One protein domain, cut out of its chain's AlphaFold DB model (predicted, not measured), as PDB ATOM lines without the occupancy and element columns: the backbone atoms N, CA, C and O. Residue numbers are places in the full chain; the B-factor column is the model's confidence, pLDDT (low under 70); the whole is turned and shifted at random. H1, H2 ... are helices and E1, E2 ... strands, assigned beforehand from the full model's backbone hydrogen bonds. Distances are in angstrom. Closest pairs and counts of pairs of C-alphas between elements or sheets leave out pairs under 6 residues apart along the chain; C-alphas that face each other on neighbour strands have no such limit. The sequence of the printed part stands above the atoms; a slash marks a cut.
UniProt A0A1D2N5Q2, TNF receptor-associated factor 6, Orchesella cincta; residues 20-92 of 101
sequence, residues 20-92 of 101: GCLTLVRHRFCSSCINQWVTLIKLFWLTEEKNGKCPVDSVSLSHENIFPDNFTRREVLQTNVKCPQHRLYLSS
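This is residues 20 to 92 of the 101 residues of the protein "TNF receptor-associated factor 6" of Orchesella cincta (UniProt A0A1D2N5Q2). A small body of one helix, H1, with loops folded back along it and the short strand E1 at its beginning, gives off a long arm in which residues 74 to 92 stick out, away from the body. H2 begins at the root of this arm and the short H3 lies near its far end, so to speak a head with a tail, and the tail makes much of the length. The printed part has 73 residues, with one named strand and three named helices in the order E1, H1, H2, H3. The class is mostly helix, though under half of the residues, 30 of the 73, are in named elements. The whole is extended, with a radius of gyration of the C-alphas of 17.4 A and spans of 59 by 26 by 17 A.

The longest helix is H1, residues 31 to 44, and it touches no helix. E1, residues 20 to 22, comes before it; their closest C-alphas are those of Gly 20 and Ser 31, 4.0 A apart. E1 pairs with no named strand, but its residues 20 to 22 are paired antiparallel with residues 67 to 68. A second short pairing, also antiparallel, joins residues 52 to 53 with residues 60 to 61. H2, residues 70 to 77, is near E1, with 6 pairs of C-alphas within 10 A and no pair within 8 A. H1 and H2 are apart. H3, residues 86 to 90, is apart from E1, H1 and H2. In H2 and H3 every O i to N i+4 pair is within hydrogen-bond range; in H1, 9 of 10 are.

H1 measures 20.4 A from C-alpha 31 at (84.723, 52.307, 34.554) to C-alpha 44 at (99.287, 51.400, 20.351). E1 measures 6.8 A from Gly 20 to Leu 22, and C-alpha 20 is at (83.106, 49.231, 36.447). H2 measures 10.6 A from Asn 70 to Leu 77. H3 measures 6.5 A from His 86 to Leu 90, where C-alpha 90 is at (88.894, 68.643, 64.826).

The two C-alphas farthest apart are those of Glu 48 and Ser 92, 59.5 A. Residues 43 to 48 and 74 to 92 stand free; without them the body has 48 residues and spans 32 by 19 by 18 A. The printed part has no cut. The link from H1 to H2, 25 residues, is long, while those from E1 to H1 and from H2 to H3, 8 residues each, are short. The mean pLDDT of the printed part is 71.9, and it is under 70 in residues 20 to 25, 42 to 52 and 87 to 92.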
ATOM      1  N   GLY A  20      83.473  49.439  37.798       55.12
ATOM      2  CA  GLY A  20      83.106  49.231  36.447       55.12
ATOM      3  C   GLY A  20      83.495  47.813  36.131       55.12
ATOM      4  O   GLY A  20      84.638  47.392  36.308       55.12
ATOM      5  N   CYS A  21      82.548  47.155  35.490       56.09
ATOM      6  CA  CYS A  21      82.891  46.240  34.426       56.09
ATOM      7  C   CYS A  21      83.263  44.875  34.993       56.09
ATOM      8  O   CYS A  21      84.431  44.535  35.161       56.09
ATOM      9  N   LEU A  22      82.225  44.065  35.229       55.47
ATOM     10  CA  LEU A  22      82.386  42.620  35.185       55.47
ATOM     11  C   LEU A  22      82.858  42.283  33.769       55.47
ATOM     12  O   LEU A  22      82.093  42.377  32.811       55.47
ATOM     13  N   THR A  23      84.135  41.958  33.633       55.03
ATOM     14  CA  THR A  23      84.628  41.252  32.451       55.03
ATOM     15  C   THR A  23      84.152  39.797  32.545       55.03
ATOM     16  O   THR A  23      83.860  39.321  33.646       55.03
ATOM     17  N   LEU A  24      84.084  39.055  31.432       56.88
ATOM     18  CA  LEU A  24      83.694  37.627  31.419       56.88
ATOM     19  C   LEU A  24      84.489  36.757  32.423       56.88
ATOM     20  O   LEU A  24      84.035  35.684  32.804       56.88
ATOM     21  N   VAL A  25      85.644  37.248  32.887       62.44
ATOM     22  CA  VAL A  25      86.584  36.570  33.795       62.44
ATOM     23  C   VAL A  25      86.543  37.135  35.234       62.44
ATOM     24  O   VAL A  25      87.356  36.772  36.075       62.44
ATOM     25  N   ARG A  26      85.558  37.983  35.579       70.25
ATOM     26  CA  ARG A  26      85.343  38.560  36.932       70.25
ATOM     27  C   ARG A  26      86.490  39.438  37.478       70.25
ATOM     28  O   ARG A  26      86.576  39.634  38.690       70.25
ATOM     29  N   HIS A  27      87.336  40.020  36.630       78.69
ATOM     30  CA  HIS A  27      88.239  41.099  37.052       78.69
ATOM     31  C   HIS A  27      87.471  42.422  37.172       78.69
ATOM     32  O   HIS A  27      86.610  42.697  36.335       78.69
ATOM     33  N   ARG A  28      87.778  43.222  38.202       79.25
ATOM     34  CA  ARG A  28      87.104  44.495  38.513       79.25
ATOM     35  C   ARG A  28      88.030  45.675  38.226       79.25
ATOM     36  O   ARG A  28      89.185  45.665  38.645       79.25
ATOM     37  N   PHE A  29      87.513  46.712  37.570       82.06
ATOM     38  CA  PHE A  29      88.262  47.929  37.247       82.06
ATOM     39  C   PHE A  29      87.420  49.175  37.539       82.06
ATOM     40  O   PHE A  29      86.224  49.095  37.794       82.06
ATOM     41  N   CYS A  30      88.008  50.368  37.511       84.06
ATOM     42  CA  CYS A  30      87.187  51.577  37.421       84.06
ATOM     43  C   CYS A  30      86.614  51.675  36.002       84.06
ATOM     44  O   CYS A  30      87.344  51.420  35.038       84.06
ATOM     45  N   SER A  31      85.361  52.116  35.866       80.75
ATOM     46  CA  SER A  31      84.723  52.307  34.554       80.75
ATOM     47  C   SER A  31      85.579  53.176  33.619       80.75
ATOM     48  O   SER A  31      85.834  52.817  32.472       80.75
ATOM     49  N   SER A  32      86.137  54.279  34.122       83.25
ATOM     50  CA  SER A  32      87.039  55.136  33.342       83.25
ATOM     51  C   SER A  32      88.350  54.443  32.958       83.25
ATOM     52  O   SER A  32      88.795  54.571  31.821       83.25
ATOM     53  N   CYS A  33      88.957  53.691  33.882       85.31
ATOM     54  CA  CYS A  33      90.253  53.051  33.671       85.31
ATOM     55  C   CYS A  33      90.194  51.982  32.578       85.31
ATOM     56  O   CYS A  33      91.048  51.975  31.695       85.31
ATOM     57  N   ILE A  34      89.189  51.103  32.602       81.69
ATOM     58  CA  ILE A  34      89.082  50.043  31.591       81.69
ATOM     59  C   ILE A  34      88.708  50.602  30.216       81.69
ATOM     60  O   ILE A  34      89.267  50.171  29.213       81.69
ATOM     61  N   ASN A  35      87.831  51.611  30.161       81.44
ATOM     62  CA  ASN A  35      87.491  52.273  28.903       81.44
ATOM     63  C   ASN A  35      88.725  52.951  28.287       81.44
ATOM     64  O   ASN A  35      89.001  52.750  27.108       81.44
ATOM     65  N   GLN A  36      89.513  53.682  29.086       85.19
ATOM     66  CA  GLN A  36      90.770  54.279  28.621       85.19
ATOM     67  C   GLN A  36      91.769  53.220  28.155       85.19
ATOM     68  O   GLN A  36      92.371  53.385  27.099       85.19
ATOM     69  N   TRP A  37      91.920  52.121  28.896       83.12
ATOM     70  CA  TRP A  37      92.811  51.023  28.524       83.12
ATOM     71  C   TRP A  37      92.463  50.438  27.150       83.12
ATOM     72  O   TRP A  37      93.329  50.330  26.283       83.12
ATOM     73  N   VAL A  38      91.183  50.131  26.916       79.06
ATOM     74  CA  VAL A  38      90.698  49.610  25.628       79.06
ATOM     75  C   VAL A  38      90.923  50.616  24.499       79.06
ATOM     76  O   VAL A  38      91.340  50.226  23.410       79.06
ATOM     77  N   THR A  39      90.681  51.906  24.742       81.19
ATOM     78  CA  THR A  39      90.930  52.965  23.755       81.19
ATOM     79  C   THR A  39      92.419  53.118  23.432       81.19
ATOM     80  O   THR A  39      92.771  53.219  22.262       81.19
ATOM     81  N   LEU A  40      93.297  53.111  24.438       78.81
ATOM     82  CA  LEU A  40      94.739  53.302  24.251       78.81
ATOM     83  C   LEU A  40      95.395  52.106  23.558       78.81
ATOM     84  O   LEU A  40      96.210  52.293  22.657       78.81
ATOM     85  N   ILE A  41      95.009  50.879  23.918       73.56
ATOM     86  CA  ILE A  41      95.527  49.669  23.271       73.56
ATOM     87  C   ILE A  41      95.189  49.643  21.781       73.56
ATOM     88  O   ILE A  41      96.057  49.298  20.986       73.56
ATOM     89  N   LYS A  42      93.986  50.074  21.384       67.94
ATOM     90  CA  LYS A  42      93.613  50.180  19.962       67.94
ATOM     91  C   LYS A  42      94.525  51.113  19.159       67.94
ATOM     92  O   LYS A  42      94.636  50.941  17.954       67.94
ATOM     93  N   LEU A  43      95.131  52.109  19.806       66.81
ATOM     94  CA  LEU A  43      96.034  53.061  19.156       66.81
ATOM     95  C   LEU A  43      97.490  52.582  19.153       66.81
ATOM     96  O   LEU A  43      98.238  52.921  18.242       66.81
ATOM     97  N   PHE A  44      97.898  51.829  20.177       65.81
ATOM     98  CA  PHE A  44      99.287  51.400  20.351       65.81
ATOM     99  C   PHE A  44      99.600  50.063  19.670       65.81
ATOM    100  O   PHE A  44     100.696  49.873  19.146       65.81
ATOM    101  N   TRP A  45      98.651  49.125  19.663       58.94
ATOM    102  CA  TRP A  45      98.843  47.824  19.035       58.94
ATOM    103  C   TRP A  45      98.533  47.937  17.545       58.94
ATOM    104  O   TRP A  45      97.381  47.998  17.132       58.94
ATOM    105  N   LEU A  46      99.595  47.956  16.738       52.44
ATOM    106  CA  LEU A  46      99.599  48.002  15.268       52.44
ATOM    107  C   LEU A  46      99.031  46.723  14.605       52.44
ATOM    108  O   LEU A  46      99.415  46.359  13.497       52.44
ATOM    109  N   THR A  47      98.198  45.971  15.321       51.28
ATOM    110  CA  THR A  47      97.710  44.645  14.943       51.28
ATOM    111  C   THR A  47      96.228  44.758  14.596       51.28
ATOM    112  O   THR A  47      95.462  45.337  15.355       51.28
ATOM    113  N   GLU A  48      95.813  44.176  13.468       56.06
ATOM    114  CA  GLU A  48      94.432  44.146  12.929       56.06
ATOM    115  C   GLU A  48      93.363  43.571  13.895       56.06
ATOM    116  O   GLU A  48      92.169  43.536  13.586       56.06
ATOM    117  N   GLU A  49      93.764  43.120  15.085       58.12
ATOM    118  CA  GLU A  49      92.888  42.610  16.131       58.12
ATOM    119  C   GLU A  49      92.107  43.777  16.765       58.12
ATOM    120  O   GLU A  49      92.557  44.438  17.696       58.12
ATOM    121  N   LYS A  50      90.892  44.035  16.269       56.69
ATOM    122  CA  LYS A  50      89.990  45.128  16.702       56.69
ATOM    123  C   LYS A  50      89.552  45.085  18.181       56.69
ATOM    124  O   LYS A  50      88.779  45.946  18.619       56.69
ATOM    125  N   ASN A  51      90.028  44.115  18.958       64.62
ATOM    126  CA  ASN A  51      89.617  43.867  20.333       64.62
ATOM    127  C   ASN A  51      90.749  44.215  21.305       64.62
ATOM    128  O   ASN A  51      91.877  43.749  21.163       64.62
ATOM    129  N   GLY A  52      90.426  45.015  22.325       69.62
ATOM    130  CA  GLY A  52      91.347  45.253  23.433       69.62
ATOM    131  C   GLY A  52      91.618  43.950  24.186       69.62
ATOM    132  O   GLY A  52      90.815  43.021  24.132       69.62
ATOM    133  N   LYS A  53      92.744  43.864  24.891       77.44
ATOM    134  CA  LYS A  53      93.063  42.731  25.771       77.44
ATOM    135  C   LYS A  53      92.988  43.189  27.219       77.44
ATOM    136  O   LYS A  53      93.374  44.316  27.540       77.44
ATOM    137  N   CYS A  54      92.471  42.336  28.091       78.38
ATOM    138  CA  CYS A  54      92.428  42.595  29.523       78.38
ATOM    139  C   CYS A  54      93.862  42.722  30.083       78.38
ATOM    140  O   CYS A  54      94.723  41.915  29.729       78.38
ATOM    141  N   PRO A  55      94.141  43.705  30.959       76.62
ATOM    142  CA  PRO A  55      95.485  43.931  31.502       76.62
ATOM    143  C   PRO A  55      95.992  42.811  32.424       76.62
ATOM    144  O   PRO A  55      97.181  42.776  32.719       76.62
ATOM    145  N   VAL A  56      95.111  41.928  32.908       77.12
ATOM    146  CA  VAL A  56      95.454  40.905  33.913       77.12
ATOM    147  C   VAL A  56      95.727  39.543  33.277       77.12
ATOM    148  O   VAL A  56      96.715  38.894  33.602       77.12
ATOM    149  N   ASP A  57      94.859  39.108  32.368       76.31
ATOM    150  CA  ASP A  57      94.846  37.752  31.804       76.31
ATOM    151  C   ASP A  57      94.930  37.746  30.269       76.31
ATOM    152  O   ASP A  57      94.874  36.686  29.649       76.31
ATOM    153  N   SER A  58      95.090  38.916  29.636       73.06
ATOM    154  CA  SER A  58      95.163  39.105  28.179       73.06
ATOM    155  C   SER A  58      93.942  38.612  27.385       73.06
ATOM    156  O   SER A  58      93.990  38.549  26.155       73.06
ATOM    157  N   VAL A  59      92.824  38.323  28.062       77.69
ATOM    158  CA  VAL A  59      91.582  37.866  27.428       77.69
ATOM    159  C   VAL A  59      90.976  38.981  26.577       77.69
ATOM    160  O   VAL A  59      91.062  40.163  26.922       77.69
ATOM    161  N   SER A  60      90.370  38.610  25.447       75.62
ATOM    162  CA  SER A  60      89.730  39.557  24.536       75.62
ATOM    163  C   SER A  60      88.602  40.318  25.238       75.62
ATOM    164  O   SER A  60      87.685  39.758  25.838       75.62
ATOM    165  N   LEU A  61      88.684  41.640  25.159       76.19
ATOM    166  CA  LEU A  61      87.841  42.575  25.879       76.19
ATOM    167  C   LEU A  61      87.299  43.617  24.895       76.19
ATOM    168  O   LEU A  61      88.040  44.366  24.256       76.19
ATOM    169  N   SER A  62      85.978  43.634  24.746       73.88
ATOM    170  CA  SER A  62      85.232  44.617  23.956       73.88
ATOM    171  C   SER A  62      84.407  45.503  24.888       73.88
ATOM    172  O   SER A  62      84.101  45.101  26.008       73.88
ATOM    173  N   HIS A  63      84.000  46.688  24.422       74.12
ATOM    174  CA  HIS A  63      83.096  47.560  25.187       74.12
ATOM    175  C   HIS A  63      81.728  46.923  25.468       74.12
ATOM    176  O   HIS A  63      81.051  47.322  26.404       74.12
ATOM    177  N   GLU A  64      81.323  45.930  24.679       74.50
ATOM    178  CA  GLU A  64      80.070  45.196  24.878       74.50
ATOM    179  C   GLU A  64      80.159  44.220  26.058       74.50
ATOM    180  O   GLU A  64      79.154  43.926  26.696       74.50
ATOM    181  N   ASN A  65      81.369  43.766  26.396       72.12
ATOM    182  CA  ASN A  65      81.634  42.826  27.487       72.12
ATOM    183  C   ASN A  65      81.931  43.537  28.823       72.12
ATOM    184  O   ASN A  65      82.585  42.976  29.702       72.12
ATOM    185  N   ILE A  66      81.510  44.796  28.953       76.56
ATOM    186  CA  ILE A  66      81.805  45.702  30.065       76.56
ATOM    187  C   ILE A  66      80.472  46.063  30.735       76.56
ATOM    188  O   ILE A  66      79.727  46.908  30.245       76.56
ATOM    189  N   PHE A  67      80.176  45.441  31.883       76.31
ATOM    190  CA  PHE A  67      78.895  45.621  32.591       76.31
ATOM    191  C   PHE A  67      79.051  46.292  33.964       76.31
ATOM    192  O   PHE A  67      79.958  45.928  34.712       76.31
ATOM    193  N   PRO A  68      78.175  47.234  34.355       74.19
ATOM    194  CA  PRO A  68      78.274  47.901  35.654       74.19
ATOM    195  C   PRO A  68      78.084  46.914  36.820       74.19
ATOM    196  O   PRO A  68      77.053  46.245  36.914       74.19
ATOM    197  N   ASP A  69      79.049  46.853  37.745       78.12
ATOM    198  CA  ASP A  69      78.970  46.012  38.946       78.12
ATOM    199  C   ASP A  69      78.297  46.789  40.090       78.12
ATOM    200  O   ASP A  69      78.921  47.317  41.016       78.12
ATOM    201  N   ASN A  70      76.969  46.884  39.996       78.31
ATOM    202  CA  ASN A  70      76.145  47.612  40.960       78.31
ATOM    203  C   ASN A  70      76.189  47.016  42.376       78.31
ATOM    204  O   ASN A  70      75.913  47.736  43.336       78.31
ATOM    205  N   PHE A  71      76.511  45.727  42.518       77.00
ATOM    206  CA  PHE A  71      76.638  45.082  43.824       77.00
ATOM    207  C   PHE A  71      77.898  45.581  44.532       77.00
ATOM    208  O   PHE A  71      77.798  46.215  45.583       77.00
ATOM    209  N   THR A  72      79.053  45.441  43.879       75.00
ATOM    210  CA  THR A  72      80.336  45.952  44.381       75.00
ATOM    211  C   THR A  72      80.273  47.463  44.613       75.00
ATOM    212  O   THR A  72      80.826  47.974  45.585       75.00
ATOM    213  N   ARG A  73      79.541  48.209  43.768       76.69
ATOM    214  CA  ARG A  73      79.334  49.655  43.953       76.69
ATOM    215  C   ARG A  73      78.700  49.982  45.298       76.69
ATOM    216  O   ARG A  73      79.115  50.947  45.937       76.69
ATOM    217  N   ARG A  74      77.705  49.205  45.730       79.31
ATOM    218  CA  ARG A  74      77.057  49.405  47.033       79.31
ATOM    219  C   ARG A  74      78.020  49.102  48.171       79.31
ATOM    220  O   ARG A  74      78.115  49.911  49.087       79.31
ATOM    221  N   GLU A  75      78.771  48.009  48.077       80.12
ATOM    222  CA  GLU A  75      79.734  47.621  49.113       80.12
ATOM    223  C   GLU A  75      80.833  48.680  49.304       80.12
ATOM    224  O   GLU A  75      81.104  49.099  50.429       80.12
ATOM    225  N   VAL A  76      81.402  49.196  48.208       76.75
ATOM    226  CA  VAL A  76      82.414  50.266  48.261       76.75
ATOM    227  C   VAL A  76      81.852  51.538  48.904       76.75
ATOM    228  O   VAL A  76      82.509  52.146  49.745       76.75
ATOM    229  N   LEU A  77      80.626  51.939  48.554       78.25
ATOM    230  CA  LEU A  77      79.989  53.133  49.127       78.25
ATOM    231  C   LEU A  77      79.626  52.972  50.608       78.25
ATOM    232  O   LEU A  77      79.601  53.960  51.336       78.25
ATOM    233  N   GLN A  78      79.355  51.746  51.056       81.31
ATOM    234  CA  GLN A  78      79.085  51.426  52.459       81.31
ATOM    235  C   GLN A  78      80.365  51.249  53.287       81.31
ATOM    236  O   GLN A  78      80.293  51.045  54.499       81.31
ATOM    237  N   THR A  79      81.544  51.329  52.665       74.56
ATOM    238  CA  THR A  79      82.810  51.168  53.379       74.56
ATOM    239  C   THR A  79      83.114  52.427  54.196       74.56
ATOM    240  O   THR A  79      83.160  53.536  53.665       74.56
ATOM    241  N   ASN A  80      83.359  52.267  55.499       76.81
ATOM    242  CA  ASN A  80      83.743  53.378  56.368       76.81
ATOM    243  C   ASN A  80      85.131  53.907  55.986       76.81
ATOM    244  O   ASN A  80      86.146  53.253  56.226       76.81
ATOM    245  N   VAL A  81      85.179  55.120  55.437       75.38
ATOM    246  CA  VAL A  81      86.426  55.817  55.111       75.38
ATOM    247  C   VAL A  81      86.721  56.901  56.141       75.38
ATOM    248  O   VAL A  81      85.836  57.629  56.588       75.38
ATOM    249  N   LYS A  82      87.993  57.037  56.523       76.69
ATOM    250  CA  LYS A  82      88.430  58.164  57.352       76.69
ATOM    251  C   LYS A  82      88.602  59.387  56.459       76.69
ATOM    252  O   LYS A  82      89.222  59.299  55.403       76.69
ATOM    253  N   CYS A  83      88.085  60.534  56.899       76.25
ATOM    254  CA  CYS A  83      88.325  61.791  56.198       76.25
ATOM    255  C   CYS A  83      89.845  62.062  56.151       76.25
ATOM    256  O   CYS A  83      90.471  62.114  57.214       76.25
ATOM    257  N   PRO A  84      90.450  62.280  54.966       76.56
ATOM    258  CA  PRO A  84      91.878  62.605  54.854       76.56
ATOM    259  C   PRO A  84      92.251  63.859  55.653       76.56
ATOM    260  O   PRO A  84      93.357  63.984  56.166       76.56
ATOM    261  N   GLN A  85      91.274  64.756  55.812       79.81
ATOM    262  CA  GLN A  85      91.391  66.033  56.502       79.81
ATOM    263  C   GLN A  85      90.876  65.993  57.948       79.81
ATOM    264  O   GLN A  85      90.716  67.035  58.584       79.81
ATOM    265  N   HIS A  86      90.615  64.799  58.497       70.00
ATOM    266  CA  HIS A  86      90.001  64.627  59.818       70.00
ATOM    267  C   HIS A  86      90.733  65.404  60.921       70.00
ATOM    268  O   HIS A  86      90.099  66.009  61.784       70.00
ATOM    269  N   ARG A  87      92.070  65.458  60.861       64.12
ATOM    270  CA  ARG A  87      92.874  66.175  61.858       64.12
ATOM    271  C   ARG A  87      92.673  67.696  61.805       64.12
ATOM    272  O   ARG A  87      92.703  68.319  62.857       64.12
ATOM    273  N   LEU A  88      92.420  68.279  60.630       64.00
ATOM    274  CA  LEU A  88      92.220  69.728  60.483       64.00
ATOM    275  C   LEU A  88      90.788  70.173  60.827       64.00
ATOM    276  O   LEU A  88      90.590  71.305  61.265       64.00
ATOM    277  N   TYR A  89      89.798  69.281  60.704       58.28
ATOM    278  CA  TYR A  89      88.415  69.572  61.106       58.28
ATOM    279  C   TYR A  89      88.238  69.578  62.634       58.28
ATOM    280  O   TYR A  89      87.520  70.418  63.173       58.28
ATOM    281  N   LEU A  90      88.941  68.694  63.357       58.03
ATOM    282  CA  LEU A  90      88.894  68.643  64.826       58.03
ATOM    283  C   LEU A  90      89.485  69.892  65.502       58.03
ATOM    284  O   LEU A  90      89.102  70.195  66.631       58.03
ATOM    285  N   SER A  91      90.376  70.611  64.821       56.59
ATOM    286  CA  SER A  91      90.962  71.882  65.265       56.59
ATOM    287  C   SER A  91      90.118  73.119  64.929       56.59
ATOM    288  O   SER A  91      90.508  74.227  65.286       56.59
ATOM    289  N   SER A  92      88.974  72.967  64.248       56.00
ATOM    290  CA  SER A  92      88.112  74.100  63.898       56.00
ATOM    291  C   SER A  92      87.186  74.480  65.071       56.00
ATOM    292  O   SER A  92      86.518  73.599  65.616       56.00
TER     293      SER A  92